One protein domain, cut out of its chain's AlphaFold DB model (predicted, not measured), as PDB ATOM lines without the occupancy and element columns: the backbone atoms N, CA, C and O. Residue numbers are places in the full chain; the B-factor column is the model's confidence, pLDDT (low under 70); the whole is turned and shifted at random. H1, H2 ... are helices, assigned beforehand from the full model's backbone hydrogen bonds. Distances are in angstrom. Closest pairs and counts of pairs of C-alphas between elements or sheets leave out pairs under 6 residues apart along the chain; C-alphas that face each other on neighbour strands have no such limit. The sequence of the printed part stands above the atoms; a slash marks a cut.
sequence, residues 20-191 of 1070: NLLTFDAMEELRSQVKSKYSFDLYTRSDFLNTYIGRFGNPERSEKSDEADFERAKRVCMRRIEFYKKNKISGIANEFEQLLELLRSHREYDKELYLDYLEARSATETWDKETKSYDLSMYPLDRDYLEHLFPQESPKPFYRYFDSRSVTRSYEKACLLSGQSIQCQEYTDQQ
ATOM      1  N   ASN A  20      21.708  -0.191  21.498       69.75
ATOM      2  CA  ASN A  20      21.278   0.439  20.249       69.75
ATOM      3  C   ASN A  20      20.997  -0.582  19.135       69.75
ATOM      4  O   ASN A  20      20.330  -0.252  18.165       69.75
ATOM      5  N   LEU A  21      21.486  -1.821  19.271       68.62
ATOM      6  CA  LEU A  21      21.259  -2.897  18.304       68.62
ATOM      7  C   LEU A  21      20.101  -3.829  18.697       68.62
ATOM      8  O   LEU A  21      19.828  -4.790  17.985       68.62
ATOM      9  N   LEU A  22      19.452  -3.594  19.839       72.56
ATOM     10  CA  LEU A  22      18.340  -4.413  20.318       72.56
ATOM     11  C   LEU A  22      17.004  -3.746  19.977       72.56
ATOM     12  O   LEU A  22      16.897  -2.521  19.976       72.56
ATOM     13  N   THR A  23      15.972  -4.540  19.710       71.56
ATOM     14  CA  THR A  23      14.582  -4.060  19.661       71.56
ATOM     15  C   THR A  23      14.043  -3.826  21.080       71.56
ATOM     16  O   THR A  23      14.668  -4.238  22.062       71.56
ATOM     17  N   PHE A  24      12.883  -3.168  21.203       74.25
ATOM     18  CA  PHE A  24      12.201  -2.976  22.493       74.25
ATOM     19  C   PHE A  24      11.952  -4.324  23.202       74.25
ATOM     20  O   PHE A  24      12.301  -4.485  24.373       74.25
ATOM     21  N   ASP A  25      11.495  -5.331  22.452       75.00
ATOM     22  CA  ASP A  25      11.268  -6.696  22.945       75.00
ATOM     23  C   ASP A  25      12.563  -7.395  23.354       75.00
ATOM     24  O   ASP A  25      12.640  -7.981  24.432       75.00
ATOM     25  N   ALA A  26      13.613  -7.296  22.532       78.69
ATOM     26  CA  ALA A  26      14.895  -7.917  22.840       78.69
ATOM     27  C   ALA A  26      15.522  -7.323  24.113       78.69
ATOM     28  O   ALA A  26      16.213  -8.033  24.844       78.69
ATOM     29  N   MET A  27      15.274  -6.041  24.417       83.69
ATOM     30  CA  MET A  27      15.668  -5.439  25.696       83.69
ATOM     31  C   MET A  27      14.866  -6.016  26.870       83.69
ATOM     32  O   MET A  27      15.456  -6.324  27.907       83.69
ATOM     33  N   GLU A  28      13.553  -6.204  26.728       84.62
ATOM     34  CA  GLU A  28      12.718  -6.772  27.794       84.62
ATOM     35  C   GLU A  28      13.001  -8.265  28.027       84.62
ATOM     36  O   GLU A  28      13.070  -8.724  29.174       84.62
ATOM     37  N   GLU A  29      13.259  -9.018  26.958       84.31
ATOM     38  CA  GLU A  29      13.722 -10.400  27.032       84.31
ATOM     39  C   GLU A  29      15.084 -10.464  27.728       84.31
ATOM     40  O   GLU A  29      15.260 -11.233  28.677       84.31
ATOM     41  N   LEU A  30      16.026  -9.596  27.342       85.12
ATOM     42  CA  LEU A  30      17.336  -9.503  27.980       85.12
ATOM     43  C   LEU A  30      17.212  -9.212  29.477       85.12
ATOM     44  O   LEU A  30      17.854  -9.871  30.297       85.12
ATOM     45  N   ARG A  31      16.367  -8.247  29.850       88.31
ATOM     46  CA  ARG A  31      16.073  -7.921  31.248       88.31
ATOM     47  C   ARG A  31      15.510  -9.129  31.982       88.31
ATOM     48  O   ARG A  31      15.980  -9.434  33.076       88.31
ATOM     49  N   SER A  32      14.539  -9.822  31.393       87.62
ATOM     50  CA  SER A  32      13.898 -10.997  31.986       87.62
ATOM     51  C   SER A  32      14.893 -12.137  32.202       87.62
ATOM     52  O   SER A  32      14.952 -12.709  33.293       87.62
ATOM     53  N   GLN A  33      15.740 -12.415  31.209       85.31
ATOM     54  CA  GLN A  33      16.804 -13.413  31.294       85.31
ATOM     55  C   GLN A  33      17.841 -13.048  32.365       85.31
ATOM     56  O   GLN A  33      18.203 -13.893  33.187       85.31
ATOM     57  N   VAL A  34      18.293 -11.789  32.415       84.62
ATOM     58  CA  VAL A  34      19.271 -11.325  33.414       84.62
ATOM     59  C   VAL A  34      18.680 -11.353  34.824       84.62
ATOM     60  O   VAL A  34      19.329 -11.832  35.755       84.62
ATOM     61  N   LYS A  35      17.430 -10.917  34.987       87.44
ATOM     62  CA  LYS A  35      16.721 -10.935  36.269       87.44
ATOM     63  C   LYS A  35      16.493 -12.358  36.768       87.44
ATOM     64  O   LYS A  35      16.712 -12.620  37.946       87.44
ATOM     65  N   SER A  36      16.116 -13.278  35.880       87.56
ATOM     66  CA  SER A  36      15.938 -14.697  36.207       87.56
ATOM     67  C   SER A  36      17.259 -15.376  36.578       87.56
ATOM     68  O   SER A  36      17.328 -16.077  37.586       87.56
ATOM     69  N   LYS A  37      18.317 -15.156  35.790       84.06
ATOM     70  CA  LYS A  37      19.594 -15.861  35.947       84.06
ATOM     71  C   LYS A  37      20.479 -15.280  37.054       84.06
ATOM     72  O   LYS A  37      21.238 -16.021  37.673       84.06
ATOM     73  N   TYR A  38      20.399 -13.973  37.303       84.12
ATOM     74  CA  TYR A  38      21.342 -13.249  38.163       84.12
ATOM     75  C   TYR A  38      20.681 -12.388  39.248       84.12
ATOM     76  O   TYR A  38      21.390 -11.670  39.955       84.12
ATOM     77  N   SER A  39      19.351 -12.417  39.391       86.88
ATOM     78  CA  SER A  39      18.597 -11.600  40.362       86.88
ATOM     79  C   SER A  39      18.907 -10.096  40.288       86.88
ATOM     80  O   SER A  39      18.798  -9.385  41.286       86.88
ATOM     81  N   PHE A  40      19.313  -9.609  39.113       86.00
ATOM     82  CA  PHE A  40      19.663  -8.214  38.856       86.00
ATOM     83  C   PHE A  40      18.672  -7.615  37.855       86.00
ATOM     84  O   PHE A  40      18.482  -8.166  36.773       86.00
ATOM     85  N   ASP A  41      18.024  -6.505  38.209       89.06
ATOM     86  CA  ASP A  41      17.067  -5.835  37.324       89.06
ATOM     87  C   ASP A  41      17.776  -4.747  36.508       89.06
ATOM     88  O   ASP A  41      18.291  -3.779  37.072       89.06
ATOM     89  N   LEU A  42      17.796  -4.895  35.179       88.62
ATOM     90  CA  LEU A  42      18.479  -3.957  34.284       88.62
ATOM     91  C   LEU A  42      17.906  -2.532  34.346       88.62
ATOM     92  O   LEU A  42      18.654  -1.598  34.082       88.62
ATOM     93  N   TYR A  43      16.656  -2.328  34.782       90.62
ATOM     94  CA  TYR A  43      16.113  -0.975  34.995       90.62
ATOM     95  C   TYR A  43      16.840  -0.179  36.089       90.62
ATOM     96  O   TYR A  43      16.697   1.037  36.153       90.62
ATOM     97  N   THR A  44      17.635  -0.830  36.945       87.12
ATOM     98  CA  THR A  44      18.471  -0.128  37.934       87.12
ATOM     99  C   THR A  44      19.712   0.524  37.319       87.12
ATOM    100  O   THR A  44      20.345   1.359  37.965       87.12
ATOM    101  N   ARG A  45      20.066   0.177  36.073       87.12
ATOM    102  CA  ARG A  45      21.139   0.838  35.329       87.12
ATOM    103  C   ARG A  45      20.582   2.024  34.547       87.12
ATOM    104  O   ARG A  45      19.644   1.870  33.766       87.12
ATOM    105  N   SER A  46      21.204   3.189  34.707       86.31
ATOM    106  CA  SER A  46      20.786   4.419  34.027       86.31
ATOM    107  C   SER A  46      20.914   4.339  32.504       86.31
ATOM    108  O   SER A  46      20.041   4.837  31.809       86.31
ATOM    109  N   ASP A  47      21.944   3.684  31.963       85.06
ATOM    110  CA  ASP A  47      22.126   3.533  30.513       85.06
ATOM    111  C   ASP A  47      21.022   2.680  29.871       85.06
ATOM    112  O   ASP A  47      20.447   3.068  28.852       85.06
ATOM    113  N   PHE A  48      20.667   1.558  30.503       89.19
ATOM    114  CA  PHE A  48      19.559   0.710  30.075       89.19
ATOM    115  C   PHE A  48      18.214   1.422  30.207       89.19
ATOM    116  O   PHE A  48      17.445   1.452  29.248       89.19
ATOM    117  N   LEU A  49      17.952   2.025  31.369       88.25
ATOM    118  CA  LEU A  49      16.705   2.728  31.648       88.25
ATOM    119  C   LEU A  49      16.499   3.920  30.709       88.25
ATOM    120  O   LEU A  49      15.436   4.030  30.113       88.25
ATOM    121  N   ASN A  50      17.510   4.770  30.519       86.62
ATOM    122  CA  ASN A  50      17.409   5.937  29.639       86.62
ATOM    123  C   ASN A  50      17.182   5.521  28.179       86.62
ATOM    124  O   ASN A  50      16.355   6.120  27.497       86.62
ATOM    125  N   THR A  51      17.869   4.471  27.711       84.25
ATOM    126  CA  THR A  51      17.672   3.938  26.351       84.25
ATOM    127  C   THR A  51      16.274   3.344  26.183       84.25
ATOM    128  O   THR A  51      15.642   3.541  25.150       84.25
ATOM    129  N   TYR A  52      15.766   2.638  27.197       86.38
ATOM    130  CA  TYR A  52      14.415   2.076  27.190       86.38
ATOM    131  C   TYR A  52      13.349   3.181  27.222       86.38
ATOM    132  O   TYR A  52      12.417   3.159  26.425       86.38
ATOM    133  N   ILE A  53      13.519   4.194  28.079       84.50
ATOM    134  CA  ILE A  53      12.591   5.326  28.196       84.50
ATOM    135  C   ILE A  53      12.579   6.179  26.931       84.50
ATOM    136  O   ILE A  53      11.513   6.607  26.489       84.50
ATOM    137  N   GLY A  54      13.745   6.389  26.313       78.75
ATOM    138  CA  GLY A  54      13.863   7.102  25.043       78.75
ATOM    139  C   GLY A  54      13.001   6.498  23.929       78.75
ATOM    140  O   GLY A  54      12.535   7.229  23.056       78.75
ATOM    141  N   ARG A  55      12.697   5.194  23.996       78.38
ATOM    142  CA  ARG A  55      11.822   4.516  23.025       78.38
ATOM    143  C   ARG A  55      10.330   4.815  23.208       78.38
ATOM    144  O   ARG A  55       9.591   4.594  22.258       78.38
ATOM    145  N   PHE A  56       9.890   5.367  24.350       76.69
ATOM    146  CA  PHE A  56       8.513   5.875  24.515       76.69
ATOM    147  C   PHE A  56       8.254   7.190  23.757       76.69
ATOM    148  O   PHE A  56       7.099   7.605  23.673       76.69
ATOM    149  N   GLY A  57       9.305   7.848  23.249       73.12
ATOM    150  CA  GLY A  57       9.211   9.060  22.427       73.12
ATOM    151  C   GLY A  57       9.832  10.301  23.038       73.12
ATOM    152  O   GLY A  57      10.265  10.274  24.188       73.12
ATOM    153  N   ASN A  58       9.902  11.388  22.262       76.25
ATOM    154  CA  ASN A  58      10.377  12.686  22.740       76.25
ATOM    155  C   ASN A  58       9.206  13.479  23.364       76.25
ATOM    156  O   ASN A  58       8.224  13.725  22.664       76.25
ATOM    157  N   PRO A  59       9.282  13.867  24.650       78.06
ATOM    158  CA  PRO A  59       8.261  14.691  25.299       78.06
ATOM    159  C   PRO A  59       8.326  16.173  24.893       78.06
ATOM    160  O   PRO A  59       7.402  16.925  25.191       78.06
ATOM    161  N   GLU A  60       9.390  16.615  24.218       78.69
ATOM    162  CA  GLU A  60       9.505  17.995  23.742       78.69
ATOM    163  C   GLU A  60       8.606  18.258  22.527       78.69
ATOM    164  O   GLU A  60       8.417  17.398  21.662       78.69
ATOM    165  N   ARG A  61       8.070  19.479  22.445       68.69
ATOM    166  CA  ARG A  61       7.289  19.934  21.292       68.69
ATOM    167  C   ARG A  61       8.199  20.320  20.139       68.69
ATOM    168  O   ARG A  61       9.192  21.020  20.333       68.69
ATOM    169  N   SER A  62       7.820  19.892  18.944       59.34
ATOM    170  CA  SER A  62       8.489  20.289  17.711       59.34
ATOM    171  C   SER A  62       7.913  21.596  17.159       59.34
ATOM    172  O   SER A  62       8.677  22.438  16.693       59.34
ATOM    173  N   GLU A  63       6.602  21.814  17.320       59.94
ATOM    174  CA  GLU A  63       5.894  23.038  16.941       59.94
ATOM    175  C   GLU A  63       4.944  23.471  18.069       59.94
ATOM    176  O   GLU A  63       4.022  22.755  18.462       59.94
ATOM    177  N   LYS A  64       5.148  24.682  18.609       58.31
ATOM    178  CA  LYS A  64       4.350  25.215  19.733       58.31
ATOM    179  C   LYS A  64       2.883  25.497  19.390       58.31
ATOM    180  O   LYS A  64       2.082  25.676  20.301       58.31
ATOM    181  N   SER A  65       2.535  25.566  18.109       51.88
ATOM    182  CA  SER A  65       1.181  25.876  17.640       51.88
ATOM    183  C   SER A  65       0.402  24.650  17.154       51.88
ATOM    184  O   SER A  65      -0.796  24.772  16.908       51.88
ATOM    185  N   ASP A  66       1.041  23.479  17.049       63.47
ATOM    186  CA  ASP A  66       0.387  22.248  16.605       63.47
ATOM    187  C   ASP A  66      -0.278  21.518  17.785       63.47
ATOM    188  O   ASP A  66       0.384  21.076  18.731       63.47
ATOM    189  N   GLU A  67      -1.605  21.412  17.725       69.50
ATOM    190  CA  GLU A  67      -2.434  20.715  18.711       69.50
ATOM    191  C   GLU A  67      -2.161  19.202  18.718       69.50
ATOM    192  O   GLU A  67      -2.183  18.568  19.773       69.50
ATOM    193  N   ALA A  68      -1.848  18.610  17.560       65.38
ATOM    194  CA  ALA A  68      -1.517  17.191  17.471       65.38
ATOM    195  C   ALA A  68      -0.167  16.895  18.147       65.38
ATOM    196  O   ALA A  68      -0.057  15.928  18.906       65.38
ATOM    197  N   ASP A  69       0.830  17.764  17.937       66.69
ATOM    198  CA  ASP A  69       2.142  17.728  18.600       66.69
ATOM    199  C   ASP A  69       2.011  17.900  20.127       66.69
ATOM    200  O   ASP A  69       2.666  17.180  20.888       66.69
ATOM    201  N   PHE A  70       1.118  18.792  20.588       79.75
ATOM    202  CA  PHE A  70       0.781  18.948  22.010       79.75
ATOM    203  C   PHE A  70       0.189  17.666  22.595       79.75
ATOM    204  O   PHE A  70       0.720  17.126  23.570       79.75
ATOM    205  N   GLU A  71      -0.869  17.136  21.983       80.50
ATOM    206  CA  GLU A  71      -1.532  15.925  22.462       80.50
ATOM    207  C   GLU A  71      -0.598  14.705  22.415       80.50
ATOM    208  O   GLU A  71      -0.627  13.855  23.310       80.50
ATOM    209  N   ARG A  72       0.307  14.624  21.432       82.88
ATOM    210  CA  ARG A  72       1.369  13.610  21.405       82.88
ATOM    211  C   ARG A  72       2.323  13.755  22.586       82.88
ATOM    212  O   ARG A  72       2.528  12.780  23.311       82.88
ATOM    213  N   ALA A  73       2.914  14.935  22.780       82.88
ATOM    214  CA  ALA A  73       3.837  15.193  23.886       82.88
ATOM    215  C   ALA A  73       3.180  14.861  25.237       82.88
ATOM    216  O   ALA A  73       3.763  14.155  26.063       82.88
ATOM    217  N   LYS A  74       1.910  15.248  25.405       87.44
ATOM    218  CA  LYS A  74       1.082  14.954  26.581       87.44
ATOM    219  C   LYS A  74       0.952  13.446  26.800       87.44
ATOM    220  O   LYS A  74       1.218  12.960  27.901       87.44
ATOM    221  N   ARG A  75       0.638  12.677  25.748       85.38
ATOM    222  CA  ARG A  75       0.596  11.202  25.795       85.38
ATOM    223  C   ARG A  75       1.951  10.571  26.123       85.38
ATOM    224  O   ARG A  75       1.978   9.567  26.833       85.38
ATOM    225  N   VAL A  76       3.067  11.083  25.594       84.75
ATOM    226  CA  VAL A  76       4.423  10.579  25.905       84.75
ATOM    227  C   VAL A  76       4.724  10.758  27.393       84.75
ATOM    228  O   VAL A  76       5.053   9.775  28.061       84.75
ATOM    229  N   CYS A  77       4.538  11.967  27.932       89.06
ATOM    230  CA  CYS A  77       4.768  12.243  29.350       89.06
ATOM    231  C   CYS A  77       3.886  11.363  30.244       89.06
ATOM    232  O   CYS A  77       4.390  10.723  31.167       89.06
ATOM    233  N   MET A  78       2.585  11.250  29.943       89.75
ATOM    234  CA  MET A  78       1.672  10.404  30.724       89.75
ATOM    235  C   MET A  78       2.106   8.931  30.738       89.75
ATOM    236  O   MET A  78       2.157   8.322  31.806       89.75
ATOM    237  N   ARG A  79       2.509   8.364  29.594       86.44
ATOM    238  CA  ARG A  79       2.988   6.970  29.521       86.44
ATOM    239  C   ARG A  79       4.281   6.749  30.294       86.44
ATOM    240  O   ARG A  79       4.424   5.734  30.975       86.44
ATOM    241  N   ARG A  80       5.221   7.695  30.227       89.81
ATOM    242  CA  ARG A  80       6.446   7.632  31.033       89.81
ATOM    243  C   ARG A  80       6.108   7.664  32.522       89.81
ATOM    244  O   ARG A  80       6.570   6.792  33.256       89.81
ATOM    245  N   ILE A  81       5.234   8.576  32.957       91.38
ATOM    246  CA  ILE A  81       4.734   8.641  34.341       91.38
ATOM    247  C   ILE A  81       4.124   7.292  34.758       91.38
ATOM    248  O   ILE A  81       4.476   6.761  35.814       91.38
ATOM    249  N   GLU A  82       3.268   6.687  33.930       90.88
ATOM    250  CA  GLU A  82       2.692   5.360  34.191       90.88
ATOM    251  C   GLU A  82       3.756   4.260  34.302       90.88
ATOM    252  O   GLU A  82       3.703   3.440  35.225       90.88
ATOM    253  N   PHE A  83       4.759   4.255  33.417       89.88
ATOM    254  CA  PHE A  83       5.877   3.311  33.455       89.88
ATOM    255  C   PHE A  83       6.680   3.426  34.759       89.88
ATOM    256  O   PHE A  83       6.949   2.406  35.410       89.88
ATOM    257  N   TYR A  84       7.014   4.651  35.181       90.94
ATOM    258  CA  TYR A  84       7.695   4.912  36.450       90.94
ATOM    259  C   TYR A  84       6.839   4.474  37.651       90.94
ATOM    260  O   TYR A  84       7.357   3.782  38.537       90.94
ATOM    261  N   LYS A  85       5.529   4.791  37.664       89.00
ATOM    262  CA  LYS A  85       4.583   4.358  38.718       89.00
ATOM    263  C   LYS A  85       4.510   2.826  38.801       89.00
ATOM    264  O   LYS A  85       4.669   2.262  39.886       89.00
ATOM    265  N   LYS A  86       4.328   2.135  37.668       90.19
ATOM    266  CA  LYS A  86       4.185   0.667  37.583       90.19
ATOM    267  C   LYS A  86       5.433  -0.075  38.062       90.19
ATOM    268  O   LYS A  86       5.315  -1.086  38.753       90.19
ATOM    269  N   ASN A  87       6.620   0.422  37.712       87.00
ATOM    270  CA  ASN A  87       7.890  -0.238  38.025       87.00
ATOM    271  C   ASN A  87       8.553   0.256  39.324       87.00
ATOM    272  O   ASN A  87       9.562  -0.320  39.730       87.00
ATOM    273  N   LYS A  88       7.987   1.271  39.998       86.44
ATOM    274  CA  LYS A  88       8.514   1.874  41.239       86.44
ATOM    275  C   LYS A  88       9.960   2.370  41.100       86.44
ATOM    276  O   LYS A  88      10.807   2.103  41.952       86.44
ATOM    277  N   ILE A  89      10.235   3.073  40.005       85.12
ATOM    278  CA  ILE A  89      11.560   3.617  39.673       85.12
ATOM    279  C   ILE A  89      11.662   5.061  40.203       85.12
ATOM    280  O   ILE A  89      10.681   5.803  40.171       85.12
ATOM    281  N   SER A  90      12.829   5.478  40.709       82.62
ATOM    282  CA  SER A  90      13.066   6.860  41.161       82.62
ATOM    283  C   SER A  90      13.204   7.838  39.986       82.62
ATOM    284  O   SER A  90      13.673   7.456  38.919       82.62
ATOM    285  N   GLY A  91      12.848   9.114  40.188       82.88
ATOM    286  CA  GLY A  91      12.997  10.173  39.171       82.88
ATOM    287  C   GLY A  91      11.710  10.597  38.449       82.88
ATOM    288  O   GLY A  91      11.778  11.419  37.543       82.88
ATOM    289  N   ILE A  92      10.541  10.103  38.872       90.94
ATOM    290  CA  ILE A  92       9.239  10.432  38.258       90.94
ATOM    291  C   ILE A  92       8.868  11.927  38.317       90.94
ATOM    292  O   ILE A  92       8.120  12.401  37.468       90.94
ATOM    293  N   ALA A  93       9.402  12.682  39.287       90.25
ATOM    294  CA  ALA A  93       9.133  14.115  39.431       90.25
ATOM    295  C   ALA A  93       9.495  14.913  38.162       90.25
ATOM    296  O   ALA A  93       8.764  15.829  37.798       90.25
ATOM    297  N   ASN A  94      10.555  14.514  37.451       90.06
ATOM    298  CA  ASN A  94      10.980  15.168  36.211       90.06
ATOM    299  C   ASN A  94       9.957  14.989  35.077       90.06
ATOM    300  O   ASN A  94       9.740  15.907  34.293       90.06
ATOM    301  N   GLU A  95       9.311  13.822  34.994       91.12
ATOM    302  CA  GLU A  95       8.296  13.542  33.968       91.12
ATOM    303  C   GLU A  95       6.991  14.310  34.250       91.12
ATOM    304  O   GLU A  95       6.336  14.799  33.331       91.12
ATOM    305  N   PHE A  96       6.634  14.479  35.530       93.50
ATOM    306  CA  PHE A  96       5.530  15.353  35.936       93.50
ATOM    307  C   PHE A  96       5.804  16.827  35.630       93.50
ATOM    308  O   PHE A  96       4.913  17.510  35.132       93.50
ATOM    309  N   GLU A  97       7.018  17.314  35.905       92.44
ATOM    310  CA  GLU A  97       7.410  18.694  35.604       92.44
ATOM    311  C   GLU A  97       7.243  18.996  34.113       92.44
ATOM    312  O   GLU A  97       6.576  19.964  33.757       92.44
ATOM    313  N   GLN A  98       7.742  18.108  33.245       91.25
ATOM    314  CA  GLN A  98       7.585  18.235  31.793       91.25
ATOM    315  C   GLN A  98       6.113  18.295  31.365       91.25
ATOM    316  O   GLN A  98       5.747  19.130  30.540       91.25
ATOM    317  N   LEU A  99       5.246  17.452  31.937       92.88
ATOM    318  CA  LEU A  99       3.812  17.485  31.642       92.88
ATOM    319  C   LEU A  99       3.150  18.788  32.120       92.88
ATOM    320  O   LEU A  99       2.332  19.358  31.402       92.88
ATOM    321  N   LEU A 100       3.499  19.287  33.305       92.62
ATOM    322  CA  LEU A 100       2.942  20.533  33.838       92.62
ATOM    323  C   LEU A 100       3.379  21.756  33.029       92.62
ATOM    324  O   LEU A 100       2.564  22.653  32.798       92.62
ATOM    325  N   GLU A 101       4.636  21.799  32.582       89.19
ATOM    326  CA  GLU A 101       5.124  22.845  31.678       89.19
ATOM    327  C   GLU A 101       4.410  22.808  30.325       89.19
ATOM    328  O   GLU A 101       4.070  23.863  29.779       89.19
ATOM    329  N   LEU A 102       4.137  21.602  29.820       87.00
ATOM    330  CA  LEU A 102       3.369  21.391  28.602       87.00
ATOM    331  C   LEU A 102       1.938  21.933  28.756       87.00
ATOM    332  O   LEU A 102       1.524  22.775  27.960       87.00
ATOM    333  N   LEU A 103       1.212  21.540  29.806       88.25
ATOM    334  CA  LEU A 103      -0.153  22.012  30.086       88.25
ATOM    335  C   LEU A 103      -0.218  23.531  30.305       88.25
ATOM    336  O   LEU A 103      -1.091  24.199  29.746       88.25
ATOM    337  N   ARG A 104       0.768  24.101  31.018       85.31
ATOM    338  CA  ARG A 104       0.905  25.558  31.203       85.31
ATOM    339  C   ARG A 104       0.933  26.285  29.863       85.31
ATOM    340  O   ARG A 104       0.299  27.328  29.721       85.31
ATOM    341  N   SER A 105       1.639  25.739  28.871       77.19
ATOM    342  CA  SER A 105       1.716  26.351  27.537       77.19
ATOM    343  C   SER A 105       0.361  26.413  26.813       77.19
ATOM    344  O   SER A 105       0.156  27.314  26.007       77.19
ATOM    345  N   HIS A 106      -0.589  25.538  27.167       76.38
ATOM    346  CA  HIS A 106      -1.979  25.541  26.680       76.38
ATOM    347  C   HIS A 106      -2.969  26.207  27.654       76.38
ATOM    348  O   HIS A 106      -4.178  26.164  27.438       76.38
ATOM    349  N   ARG A 107      -2.478  26.867  28.716       77.25
ATOM    350  CA  ARG A 107      -3.282  27.451  29.810       77.25
ATOM    351  C   ARG A 107      -4.188  26.441  30.523       77.25
ATOM    352  O   ARG A 107      -5.208  26.821  31.101       77.25
ATOM    353  N   GLU A 108      -3.806  25.170  30.509       86.06
ATOM    354  CA  GLU A 108      -4.444  24.126  31.301       86.06
ATOM    355  C   GLU A 108      -3.732  24.044  32.655       86.06
ATOM    356  O   GLU A 108      -2.527  23.814  32.725       86.06
ATOM    357  N   TYR A 109      -4.477  24.246  33.743       88.81
ATOM    358  CA  TYR A 109      -3.949  24.188  35.107       88.81
ATOM    359  C   TYR A 109      -4.684  23.097  35.886       88.81
ATOM    360  O   TYR A 109      -5.768  23.325  36.425       88.81
ATOM    361  N   ASP A 110      -4.098  21.899  35.930       90.38
ATOM    362  CA  ASP A 110      -4.644  20.759  36.667       90.38
ATOM    363  C   ASP A 110      -4.081  20.711  38.095       90.38
ATOM    364  O   ASP A 110      -2.879  20.545  38.322       90.38
ATOM    365  N   LYS A 111      -4.972  20.865  39.075       91.81
ATOM    366  CA  LYS A 111      -4.629  20.851  40.498       91.81
ATOM    367  C   LYS A 111      -4.151  19.482  40.979       91.81
ATOM    368  O   LYS A 111      -3.204  19.428  41.758       91.81
ATOM    369  N   GLU A 112      -4.830  18.406  40.589       93.31
ATOM    370  CA  GLU A 112      -4.527  17.063  41.091       93.31
ATOM    371  C   GLU A 112      -3.172  16.605  40.545       93.31
ATOM    372  O   GLU A 112      -2.326  16.132  41.301       93.31
ATOM    373  N   LEU A 113      -2.905  16.868  39.261       92.81
ATOM    374  CA  LEU A 113      -1.607  16.588  38.652       92.81
ATOM    375  C   LEU A 113      -0.469  17.391  39.304       92.81
ATOM    376  O   LEU A 113       0.626  16.869  39.523       92.81
ATOM    377  N   TYR A 114      -0.720  18.659  39.638       94.50
ATOM    378  CA  TYR A 114       0.261  19.494  40.327       94.50
ATOM    379  C   TYR A 114       0.536  19.003  41.758       94.50
ATOM    380  O   TYR A 114       1.682  19.021  42.205       94.50
ATOM    381  N   LEU A 115      -0.472  18.495  42.475       93.94
ATOM    382  CA  LEU A 115      -0.264  17.860  43.782       93.94
ATOM    383  C   LEU A 115       0.538  16.551  43.668       93.94
ATOM    384  O   LEU A 115       1.447  16.343  44.474       93.94
ATOM    385  N   ASP A 116       0.268  15.728  42.650       93.44
ATOM    386  CA  ASP A 116       1.040  14.519  42.315       93.44
ATOM    387  C   ASP A 116       2.530  14.848  42.067       93.44
ATOM    388  O   ASP A 116       3.425  14.161  42.572       93.44
ATOM    389  N   TYR A 117       2.812  15.937  41.339       94.06
ATOM    390  CA  TYR A 117       4.169  16.458  41.128       94.06
ATOM    391  C   TYR A 117       4.850  16.853  42.441       94.06
ATOM    392  O   TYR A 117       5.982  16.438  42.703       94.06
ATOM    393  N   LEU A 118       4.169  17.634  43.286       93.56
ATOM    394  CA  LEU A 118       4.723  18.081  44.564       93.56
ATOM    395  C   LEU A 118       4.967  16.905  45.517       93.56
ATOM    396  O   LEU A 118       5.979  16.884  46.220       93.56
ATOM    397  N   GLU A 119       4.090  15.897  45.513       92.25
ATOM    398  CA  GLU A 119       4.299  14.655  46.257       92.25
ATOM    399  C   GLU A 119       5.536  13.903  45.749       92.25
ATOM    400  O   GLU A 119       6.415  13.571  46.550       92.25
ATOM    401  N   ALA A 120       5.676  13.724  44.431       91.00
ATOM    402  CA  ALA A 120       6.850  13.094  43.828       91.00
ATOM    403  C   ALA A 120       8.157  13.846  44.134       91.00
ATOM    404  O   ALA A 120       9.171  13.216  44.438       91.00
ATOM    405  N   ARG A 121       8.138  15.183  44.090       91.00
ATOM    406  CA  ARG A 121       9.293  16.045  44.384       91.00
ATOM    407  C   ARG A 121       9.659  16.041  45.870       91.00
ATOM    408  O   ARG A 121      10.834  16.090  46.211       91.00
ATOM    409  N   SER A 122       8.672  15.898  46.755       90.12
ATOM    410  CA  SER A 122       8.896  15.796  48.202       90.12
ATOM    411  C   SER A 122       9.480  14.453  48.658       90.12
ATOM    412  O   SER A 122       9.954  14.345  49.788       90.12
ATOM    413  N   ALA A 123       9.482  13.423  47.802       85.69
ATOM    414  CA  ALA A 123       9.893  12.066  48.171       85.69
ATOM    415  C   ALA A 123      11.365  11.955  48.623       85.69
ATOM    416  O   ALA A 123      11.709  11.024  49.353       85.69
ATOM    417  N   THR A 124      12.226  12.883  48.196       80.06
ATOM    418  CA  THR A 124      13.649  12.950  48.576       80.06
ATOM    419  C   THR A 124      13.955  13.991  49.652       80.06
ATOM    420  O   THR A 124      15.093  14.057  50.111       80.06
ATOM    421  N   GLU A 125      12.964  14.780  50.071       86.31
ATOM    422  CA  GLU A 125      13.142  15.903  50.993       86.31
ATOM    423  C   GLU A 125      12.825  15.527  52.444       86.31
ATOM    424  O   GLU A 125      12.035  14.627  52.745       86.31
ATOM    425  N   THR A 126      13.444  16.240  53.384       86.81
ATOM    426  CA  THR A 126      13.200  16.034  54.816       86.81
ATOM    427  C   THR A 126      12.008  16.849  55.299       86.81
ATOM    428  O   THR A 126      11.987  18.064  55.161       86.81
ATOM    429  N   TRP A 127      11.048  16.184  55.943       88.25
ATOM    430  CA  TRP A 127       9.907  16.845  56.578       88.25
ATOM    431  C   TRP A 127      10.333  17.732  57.755       88.25
ATOM    432  O   TRP A 127      10.861  17.229  58.756       88.25
ATOM    433  N   ASP A 128      10.022  19.025  57.682       85.69
ATOM    434  CA  ASP A 128      10.221  19.959  58.782       85.69
ATOM    435  C   ASP A 128       9.038  19.908  59.762       85.69
ATOM    436  O   ASP A 128       7.870  20.138  59.434       85.69
ATOM    437  N   LYS A 129       9.349  19.592  61.022       82.38
ATOM    438  CA  LYS A 129       8.363  19.477  62.101       82.38
ATOM    439  C   LYS A 129       7.885  20.831  62.625       82.38
ATOM    440  O   LYS A 129       6.783  20.873  63.173       82.38
ATOM    441  N   GLU A 130       8.685  21.889  62.498       81.44
ATOM    442  CA  GLU A 130       8.335  23.226  62.987       81.44
ATOM    443  C   GLU A 130       7.343  23.902  62.043       81.44
ATOM    444  O   GLU A 130       6.266  24.317  62.476       81.44
ATOM    445  N   THR A 131       7.656  23.931  60.746       79.44
ATOM    446  CA  THR A 131       6.771  24.502  59.718       79.44
ATOM    447  C   THR A 131       5.661  23.547  59.270       79.44
ATOM    448  O   THR A 131       4.680  23.992  58.678       79.44
ATOM    449  N   LYS A 132       5.764  22.246  59.599       85.25
ATOM    450  CA  LYS A 132       4.874  21.170  59.115       85.25
ATOM    451  C   LYS A 132       4.789  21.145  57.587       85.25
ATOM    452  O   LYS A 132       3.696  21.013  57.030       85.25
ATOM    453  N   SER A 133       5.939  21.276  56.937       88.44
ATOM    454  CA  SER A 133       6.055  21.305  55.483       88.44
ATOM    455  C   SER A 133       7.323  20.588  55.010       88.44
ATOM    456  O   SER A 133       8.207  20.279  55.812       88.44
ATOM    457  N   TYR A 134       7.412  20.317  53.708       89.38
ATOM    458  CA  TYR A 134       8.661  19.906  53.054       89.38
ATOM    459  C   TYR A 134       9.555  21.094  52.648       89.38
ATOM    460  O   TYR A 134      10.643  20.860  52.139       89.38
ATOM    461  N   ASP A 135       9.094  22.336  52.857       88.06
ATOM    462  CA  ASP A 135       9.778  23.595  52.512       88.06
ATOM    463  C   ASP A 135      10.435  23.602  51.116       88.06
ATOM    464  O   ASP A 135      11.599  23.961  50.927       88.06
ATOM    465  N   LEU A 136       9.680  23.165  50.102       90.12
ATOM    466  CA  LEU A 136      10.145  23.155  48.721       90.12
ATOM    467  C   LEU A 136      10.442  24.580  48.236       90.12
ATOM    468  O   LEU A 136       9.716  25.536  48.512       90.12
ATOM    469  N   SER A 137      11.487  24.725  47.424       88.94
ATOM    470  CA  SER A 137      11.762  25.987  46.733       88.94
ATOM    471  C   SER A 137      10.720  26.252  45.643       88.94
ATOM    472  O   SER A 137      10.523  25.417  44.763       88.94
ATOM    473  N   MET A 138      10.094  27.429  45.669       88.81
ATOM    474  CA  MET A 138       9.029  27.803  44.733       88.81
ATOM    475  C   MET A 138       9.608  28.357  43.417       88.81
ATOM    476  O   MET A 138      10.063  29.510  43.357       88.81
ATOM    477  N   TYR A 139       9.599  27.529  42.374       89.00
ATOM    478  CA  TYR A 139      10.078  27.836  41.026       89.00
ATOM    479  C   TYR A 139       9.064  28.676  40.225       89.00
ATOM    480  O   TYR A 139       7.915  28.835  40.644       89.00
ATOM    481  N   PRO A 140       9.454  29.269  39.076       86.88
ATOM    482  CA  PRO A 140       8.539  30.063  38.251       86.88
ATOM    483  C   PRO A 140       7.265  29.316  37.828       86.88
ATOM    484  O   PRO A 140       6.195  29.916  37.840       86.88
ATOM    485  N   LEU A 141       7.372  28.016  37.513       88.06
ATOM    486  CA  LEU A 141       6.230  27.143  37.215       88.06
ATOM    487  C   LEU A 141       5.236  27.095  38.384       88.06
ATOM    488  O   LEU A 141       4.043  27.312  38.181       88.06
ATOM    489  N   ASP A 142       5.746  26.895  39.602       90.81
ATOM    490  CA  ASP A 142       4.940  26.813  40.821       90.81
ATOM    491  C   ASP A 142       4.145  28.110  41.041       90.81
ATOM    492  O   ASP A 142       2.950  28.083  41.325       90.81
ATOM    493  N   ARG A 143       4.791  29.270  40.870       88.25
ATOM    494  CA  ARG A 143       4.145  30.581  41.064       88.25
ATOM    495  C   ARG A 143       3.011  30.822  40.074       88.25
ATOM    496  O   ARG A 143       1.981  31.354  40.476       88.25
ATOM    497  N   ASP A 144       3.208  30.438  38.818       86.56
ATOM    498  CA  ASP A 144       2.212  30.607  37.759       86.56
ATOM    499  C   ASP A 144       0.983  29.713  37.990       86.56
ATOM    500  O   ASP A 144      -0.147  30.203  37.987       86.56
ATOM    501  N   TYR A 145       1.202  28.432  38.319       90.62
ATOM    502  CA  TYR A 145       0.124  27.507  38.694       90.62
ATOM    503  C   TYR A 145      -0.673  28.016  39.896       90.62
ATOM    504  O   TYR A 145      -1.903  28.035  39.878       90.62
ATOM    505  N   LEU A 146       0.021  28.466  40.940       91.19
ATOM    506  CA  LEU A 146      -0.623  28.993  42.137       91.19
ATOM    507  C   LEU A 146      -1.418  30.283  41.846       91.19
ATOM    508  O   LEU A 146      -2.552  30.407  42.309       91.19
ATOM    509  N   GLU A 147      -0.882  31.216  41.047       87.69
ATOM    510  CA  GLU A 147      -1.580  32.458  40.662       87.69
ATOM    511  C   GLU A 147      -2.866  32.178  39.861       87.69
ATOM    512  O   GLU A 147      -3.851  32.902  40.022       87.69
ATOM    513  N   HIS A 148      -2.894  31.099  39.070       87.88
ATOM    514  CA  HIS A 148      -4.075  30.664  38.320       87.88
ATOM    515  C   HIS A 148      -5.107  29.878  39.148       87.88
ATOM    516  O   HIS A 148      -6.307  30.053  38.932       87.88
ATOM    517  N   LEU A 149      -4.681  29.040  40.101       90.69
ATOM    518  CA  LEU A 149      -5.587  28.201  40.901       90.69
ATOM    519  C   LEU A 149      -6.295  28.979  42.028       90.69
ATOM    520  O   LEU A 149      -7.480  28.772  42.294       90.69
ATOM    521  N   PHE A 150      -5.593  29.896  42.697       92.94
ATOM    522  CA  PHE A 150      -6.068  30.547  43.926       92.94
ATOM    523  C   PHE A 150      -7.352  31.380  43.868       92.94
ATOM    524  O   PHE A 150      -8.030  31.438  44.893       92.94
ATOM    525  N   PRO A 151      -7.766  31.981  42.738       87.06
ATOM    526  CA  PRO A 151      -9.073  32.627  42.670       87.06
ATOM    527  C   PRO A 151     -10.243  31.674  42.976       87.06
ATOM    528  O   PRO A 151     -11.312  32.147  43.361       87.06
ATOM    529  N   GLN A 152     -10.053  30.359  42.805       88.38
ATOM    530  CA  GLN A 152     -11.075  29.326  43.026       88.38
ATOM    531  C   GLN A 152     -10.685  28.288  44.091       88.38
ATOM    532  O   GLN A 152     -11.553  27.601  44.627       88.38
ATOM    533  N   GLU A 153      -9.398  28.169  44.421       90.88
ATOM    534  CA  GLU A 153      -8.866  27.123  45.296       90.88
ATOM    535  C   GLU A 153      -8.322  27.661  46.622       90.88
ATOM    536  O   GLU A 153      -7.757  28.749  46.717       90.88
ATOM    537  N   SER A 154      -8.440  26.853  47.678       89.69
ATOM    538  CA  SER A 154      -7.875  27.197  48.988       89.69
ATOM    539  C   SER A 154      -6.343  27.068  48.981       89.69
ATOM    540  O   SER A 154      -5.835  26.097  48.427       89.69
ATOM    541  N   PRO A 155      -5.586  27.938  49.683       92.31
ATOM    542  CA  PRO A 155      -4.128  27.805  49.793       92.31
ATOM    543  C   PRO A 155      -3.678  26.645  50.698       92.31
ATOM    544  O   PRO A 155      -2.530  26.209  50.641       92.31
ATOM    545  N   LYS A 156      -4.584  26.100  51.524       91.31
ATOM    546  CA  LYS A 156      -4.276  25.087  52.550       91.31
ATOM    547  C   LYS A 156      -3.612  23.798  52.036       91.31
ATOM    548  O   LYS A 156      -2.698  23.340  52.720       91.31
ATOM    549  N   PRO A 157      -4.024  23.190  50.903       91.88
ATOM    550  CA  PRO A 157      -3.391  21.974  50.386       91.88
ATOM    551  C   PRO A 157      -1.894  22.151  50.092       91.88
ATOM    552  O   PRO A 157      -1.131  21.197  50.211       91.88
ATOM    553  N   PHE A 158      -1.461  23.376  49.784       93.62
ATOM    554  CA  PHE A 158      -0.087  23.680  49.383       93.62
ATOM    555  C   PHE A 158       0.853  23.975  50.563       93.62
ATOM    556  O   PHE A 158       2.069  23.878  50.405       93.62
ATOM    557  N   TYR A 159       0.325  24.249  51.765       92.69
ATOM    558  CA  TYR A 159       1.136  24.471  52.979       92.69
ATOM    559  C   TYR A 159       1.944  23.244  53.406       92.69
ATOM    560  O   TYR A 159       2.916  23.367  54.140       92.69
ATOM    561  N   ARG A 160       1.546  22.049  52.954       93.00
ATOM    562  CA  ARG A 160       2.316  20.823  53.176       93.00
ATOM    563  C   ARG A 160       3.638  20.830  52.399       93.00
ATOM    564  O   ARG A 160       4.579  20.162  52.814       93.00
ATOM    565  N   TYR A 161       3.705  21.554  51.286       93.44
ATOM    566  CA  TYR A 161       4.824  21.494  50.347       93.44
ATOM    567  C   TYR A 161       5.707  22.741  50.394       93.44
ATOM    568  O   TYR A 161       6.918  22.600  50.319       93.44
ATOM    569  N   PHE A 162       5.128  23.930  50.563       92.94
ATOM    570  CA  PHE A 162       5.844  25.211  50.552       92.94
ATOM    571  C   PHE A 162       5.674  25.985  51.868       92.94
ATOM    572  O   PHE A 162       4.724  25.742  52.617       92.94
ATOM    573  N   ASP A 163       6.517  27.001  52.084       89.69
ATOM    574  CA  ASP A 163       6.334  27.982  53.157       89.69
ATOM    575  C   ASP A 163       4.939  28.641  53.115       89.69
ATOM    576  O   ASP A 163       4.521  29.265  52.131       89.69
ATOM    577  N   SER A 164       4.228  28.538  54.238       89.56
ATOM    578  CA  SER A 164       2.848  29.010  54.381       89.56
ATOM    579  C   SER A 164       2.667  30.509  54.116       89.56
ATOM    580  O   SER A 164       1.642  30.893  53.545       89.56
ATOM    581  N   ARG A 165       3.646  31.362  54.460       89.12
ATOM    582  CA  ARG A 165       3.557  32.813  54.201       89.12
ATOM    583  C   ARG A 165       3.657  33.112  52.714       89.12
ATOM    584  O   ARG A 165       2.855  33.870  52.177       89.12
ATOM    585  N   SER A 166       4.592  32.465  52.027       88.38
ATOM    586  CA  SER A 166       4.807  32.624  50.584       88.38
ATOM    587  C   SER A 166       3.590  32.188  49.754       88.38
ATOM    588  O   SER A 166       3.190  32.883  48.811       88.38
ATOM    589  N   VAL A 167       2.949  31.080  50.141       90.94
ATOM    590  CA  VAL A 167       1.694  30.595  49.537       90.94
ATOM    591  C   VAL A 167       0.542  31.566  49.816       90.94
ATOM    592  O   VAL A 167      -0.168  31.951  48.887       90.94
ATOM    593  N   THR A 168       0.385  32.018  51.067       91.25
ATOM    594  CA  THR A 168      -0.670  32.973  51.462       91.25
ATOM    595  C   THR A 168      -0.539  34.289  50.700       91.25
ATOM    596  O   THR A 168      -1.515  34.781  50.141       91.25
ATOM    597  N   ARG A 169       0.681  34.818  50.575       90.06
ATOM    598  CA  ARG A 169       0.957  36.025  49.793       90.06
ATOM    599  C   ARG A 169       0.580  35.857  48.319       90.06
ATOM    600  O   ARG A 169       0.023  36.769  47.713       90.06
ATOM    601  N   SER A 170       0.860  34.701  47.725       89.50
ATOM    602  CA  SER A 170       0.490  34.423  46.330       89.50
ATOM    603  C   SER A 170      -1.033  34.318  46.153       89.50
ATOM    604  O   SER A 170      -1.573  34.875  45.197       89.50
ATOM    605  N   TYR A 171      -1.732  33.707  47.116       92.31
ATOM    606  CA  TYR A 171      -3.198  33.655  47.171       92.31
ATOM    607  C   TYR A 171      -3.818  35.048  47.268       92.31
ATOM    608  O   TYR A 171      -4.688  35.396  46.471       92.31
ATOM    609  N   GLU A 172      -3.317  35.886  48.178       91.50
ATOM    610  CA  GLU A 172      -3.823  37.247  48.353       91.50
ATOM    611  C   GLU A 172      -3.692  38.077  47.074       91.50
ATOM    612  O   GLU A 172      -4.652  38.715  46.641       91.50
ATOM    613  N   LYS A 173      -2.526  38.011  46.419       90.00
ATOM    614  CA  LYS A 173      -2.286  38.680  45.134       90.00
ATOM    615  C   LYS A 173      -3.285  38.224  44.064       90.00
ATOM    616  O   LYS A 173      -3.881  39.070  43.399       90.00
ATOM    617  N   ALA A 174      -3.469  36.914  43.900       89.38
ATOM    618  CA  ALA A 174      -4.363  36.349  42.891       89.38
ATOM    619  C   ALA A 174      -5.831  36.753  43.129       89.38
ATOM    620  O   ALA A 174      -6.510  37.204  42.204       89.38
ATOM    621  N   CYS A 175      -6.302  36.694  44.380       89.69
ATOM    622  CA  CYS A 175      -7.639  37.151  44.761       89.69
ATOM    623  C   CYS A 175      -7.842  38.646  44.471       89.69
ATOM    624  O   CYS A 175      -8.837  39.011  43.840       89.69
ATOM    625  N   LEU A 176      -6.889  39.507  44.851       89.69
ATOM    626  CA  LEU A 176      -6.958  40.948  44.575       89.69
ATOM    627  C   LEU A 176      -7.032  41.241  43.069       89.69
ATOM    628  O   LEU A 176      -7.873  42.032  42.639       89.69
ATOM    629  N   LEU A 177      -6.192  40.582  42.263       89.88
ATOM    630  CA  LEU A 177      -6.188  40.744  40.806       89.88
ATOM    631  C   LEU A 177      -7.468  40.203  40.152       89.88
ATOM    632  O   LEU A 177      -7.905  40.755  39.148       89.88
ATOM    633  N   SER A 178      -8.113  39.188  40.731       87.56
ATOM    634  CA  SER A 178      -9.420  38.693  40.262       87.56
ATOM    635  C   SER A 178     -10.599  39.619  40.607       87.56
ATOM    636  O   SER A 178     -11.715  39.396  40.143       87.56
ATOM    637  N   GLY A 179     -10.370  40.664  41.414       85.38
ATOM    638  CA  GLY A 179     -11.407  41.584  41.886       85.38
ATOM    639  C   GLY A 179     -12.143  41.117  43.149       85.38
ATOM    640  O   GLY A 179     -13.121  41.749  43.550       85.38
ATOM    641  N   GLN A 180     -11.691  40.041  43.802       86.31
ATOM    642  CA  GLN A 180     -12.261  39.581  45.068       86.31
ATOM    643  C   GLN A 180     -11.861  40.505  46.224       86.31
ATOM    644  O   GLN A 180     -10.711  40.922  46.362       86.31
ATOM    645  N   SER A 181     -12.820  40.786  47.106       82.62
ATOM    646  CA  SER A 181     -12.568  41.530  48.340       82.62
ATOM    647  C   SER A 181     -12.133  40.568  49.443       82.62
ATOM    648  O   SER A 181     -12.967  39.887  50.038       82.62
ATOM    649  N   ILE A 182     -10.837  40.542  49.742       85.69
ATOM    650  CA  ILE A 182     -10.249  39.717  50.803       85.69
ATOM    651  C   ILE A 182      -9.586  40.585  51.878       85.69
ATOM    652  O   ILE A 182      -9.146  41.702  51.611       85.69
ATOM    653  N   GLN A 183      -9.492  40.066  53.102       84.56
ATOM    654  CA  GLN A 183      -8.627  40.650  54.127       84.56
ATOM    655  C   GLN A 183      -7.214  40.101  53.941       84.56
ATOM    656  O   GLN A 183      -7.001  38.902  54.106       84.56
ATOM    657  N   CYS A 184      -6.277  40.976  53.582       84.69
ATOM    658  CA  CYS A 184      -4.879  40.607  53.388       84.69
ATOM    659  C   CYS A 184      -4.145  40.574  54.735       84.69
ATOM    660  O   CYS A 184      -4.327  41.460  55.570       84.69
ATOM    661  N   GLN A 185      -3.336  39.543  54.942       86.56
ATOM    662  CA  GLN A 185      -2.466  39.336  56.096       86.56
ATOM    663  C   GLN A 185      -1.002  39.606  55.730       86.56
ATOM    664  O   GLN A 185      -0.257  40.116  56.565       86.56
ATOM    665  N   GLU A 186      -0.599  39.302  54.491       88.69
ATOM    666  CA  GLU A 186       0.791  39.396  54.029       88.69
ATOM    667  C   GLU A 186       1.067  40.649  53.171       88.69
ATOM    668  O   GLU A 186       2.218  41.084  53.074       88.69
ATOM    669  N   TYR A 187       0.044  41.258  52.556       84.94
ATOM    670  CA  TYR A 187       0.166  42.537  51.834       84.94
ATOM    671  C   TYR A 187      -0.069  43.762  52.728       84.94
ATOM    672  O   TYR A 187      -1.074  43.853  53.431       84.94
ATOM    673  N   THR A 188       0.822  44.756  52.636       86.94
ATOM    674  CA  THR A 188       0.628  46.069  53.278       86.94
ATOM    675  C   THR A 188      -0.235  47.003  52.425       86.94
ATOM    676  O   THR A 188      -0.300  46.858  51.204       86.94
ATOM    677  N   ASP A 189      -0.833  48.028  53.044       85.50
ATOM    678  CA  ASP A 189      -1.644  49.034  52.336       85.50
ATOM    679  C   ASP A 189      -0.886  49.706  51.178       85.50
ATOM    680  O   ASP A 189      -1.459  49.932  50.112       85.50
ATOM    681  N   GLN A 190       0.416  49.975  51.354       87.19
ATOM    682  CA  GLN A 190       1.257  50.554  50.302       87.19
ATOM    683  C   GLN A 190       1.415  49.597  49.117       87.19
ATOM    684  O   GLN A 190       1.267  50.011  47.976       87.19
ATOM    685  N   GLN A 191       1.649  48.307  49.369       86.81
ATOM    686  CA  GLN A 191       1.792  47.320  48.295       86.81
ATOM    687  C   GLN A 191       0.476  47.107  47.536       86.81
ATOM    688  O   GLN A 191       0.493  46.852  46.333       86.81
TER     689      GLN A 191
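AT A GLANCE: This is residues 20 to 191 of the 1070 residues of an uncharacterized protein of Blastocystis hominis (UniProt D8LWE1). What shape does the printed part make? It is a flat, loose row of helices: H3, H4 and H5 fold back on one another in its middle, H1 and H2 run out at one end with few contacts, and H6, H7 and H8 form a group towards the other end. What are its parts? It has 172 residues with eight named helices, H1 to H8 in that order, and no named strand; the class is all helix. How large is it? It is loose, with a radius of gyration of the C-alphas of 20.4 A, and spans 68 by 44 by 20 A.

HOW THE PARTS SIT: How do the first helices stand? H1, residues 24 to 38, and H2, residues 46 to 54, are close but not clearly touching; their closest C-alphas, of Phe 24 and Tyr 52, are 7.2 A apart. H2 and H3, residues 67 to 87, are also close but not clearly touching, with the closest C-alphas, of Ile 53 and Arg 80, 7.2 A apart. What follows H3? H3 and H4, residues 92 to 105, touch as a helical hairpin at a shallow tilt of 19 degrees, opposite ways; their closest C-alphas, of Cys 77 and Leu 99, are 5.8 A apart. H4 and H5, residues 111 to 122, touch as another, closest at the C-alphas of Ala 93 and Ala 120, 5.1 A, with a shallow tilt of 34.9 degrees, only just short of steep. What comes after H5? H6, residues 140 to 149, touches H8, residues 164 to 177, at a steep tilt of 56 degrees, the same way, with the closest C-alphas, of Glu 147 and Ala 174, 5.3 A apart. H7, residues 156 to 160, only just touches H8, only at the corner, with 3 pairs of C-alphas within 8 A, the closest those of Tyr 159 and Val 167, 7.0 A. H4 and H6 are close but not clearly touching, with the closest C-alphas, of Glu 101 and Leu 141, 7.1 A apart. What do the backbones show? Every O i to N i+4 pair is within hydrogen-bond range in H1 to H6 and H8; H7 has 0 of 1, and 1 of 2 O i to N i+3 pairs.

IN THESE COORDINATES: Where does H1 begin? C-alpha 24 is at (12.201, -2.976, 22.493), and H1 is 20.8 A long. Which helix is longest? H3, 30.3 A; H4 is 20.6 A and H8 20.1 A. Where does H8 end? C-alpha 177 is at (-6.188, 40.744, 40.806).

THE WHOLE: How far does it reach? The two C-alphas farthest apart, of Lys 37 and Gln 190, are 70.4 A apart; the printed part has no cut. Which links are long? H2 to H3, 12 residues, and H5 to H6, 17 residues. Where is confidence low? Residues 20 to 21 and 61 to 69 are under 70; the mean pLDDT of the printed part is 85.6.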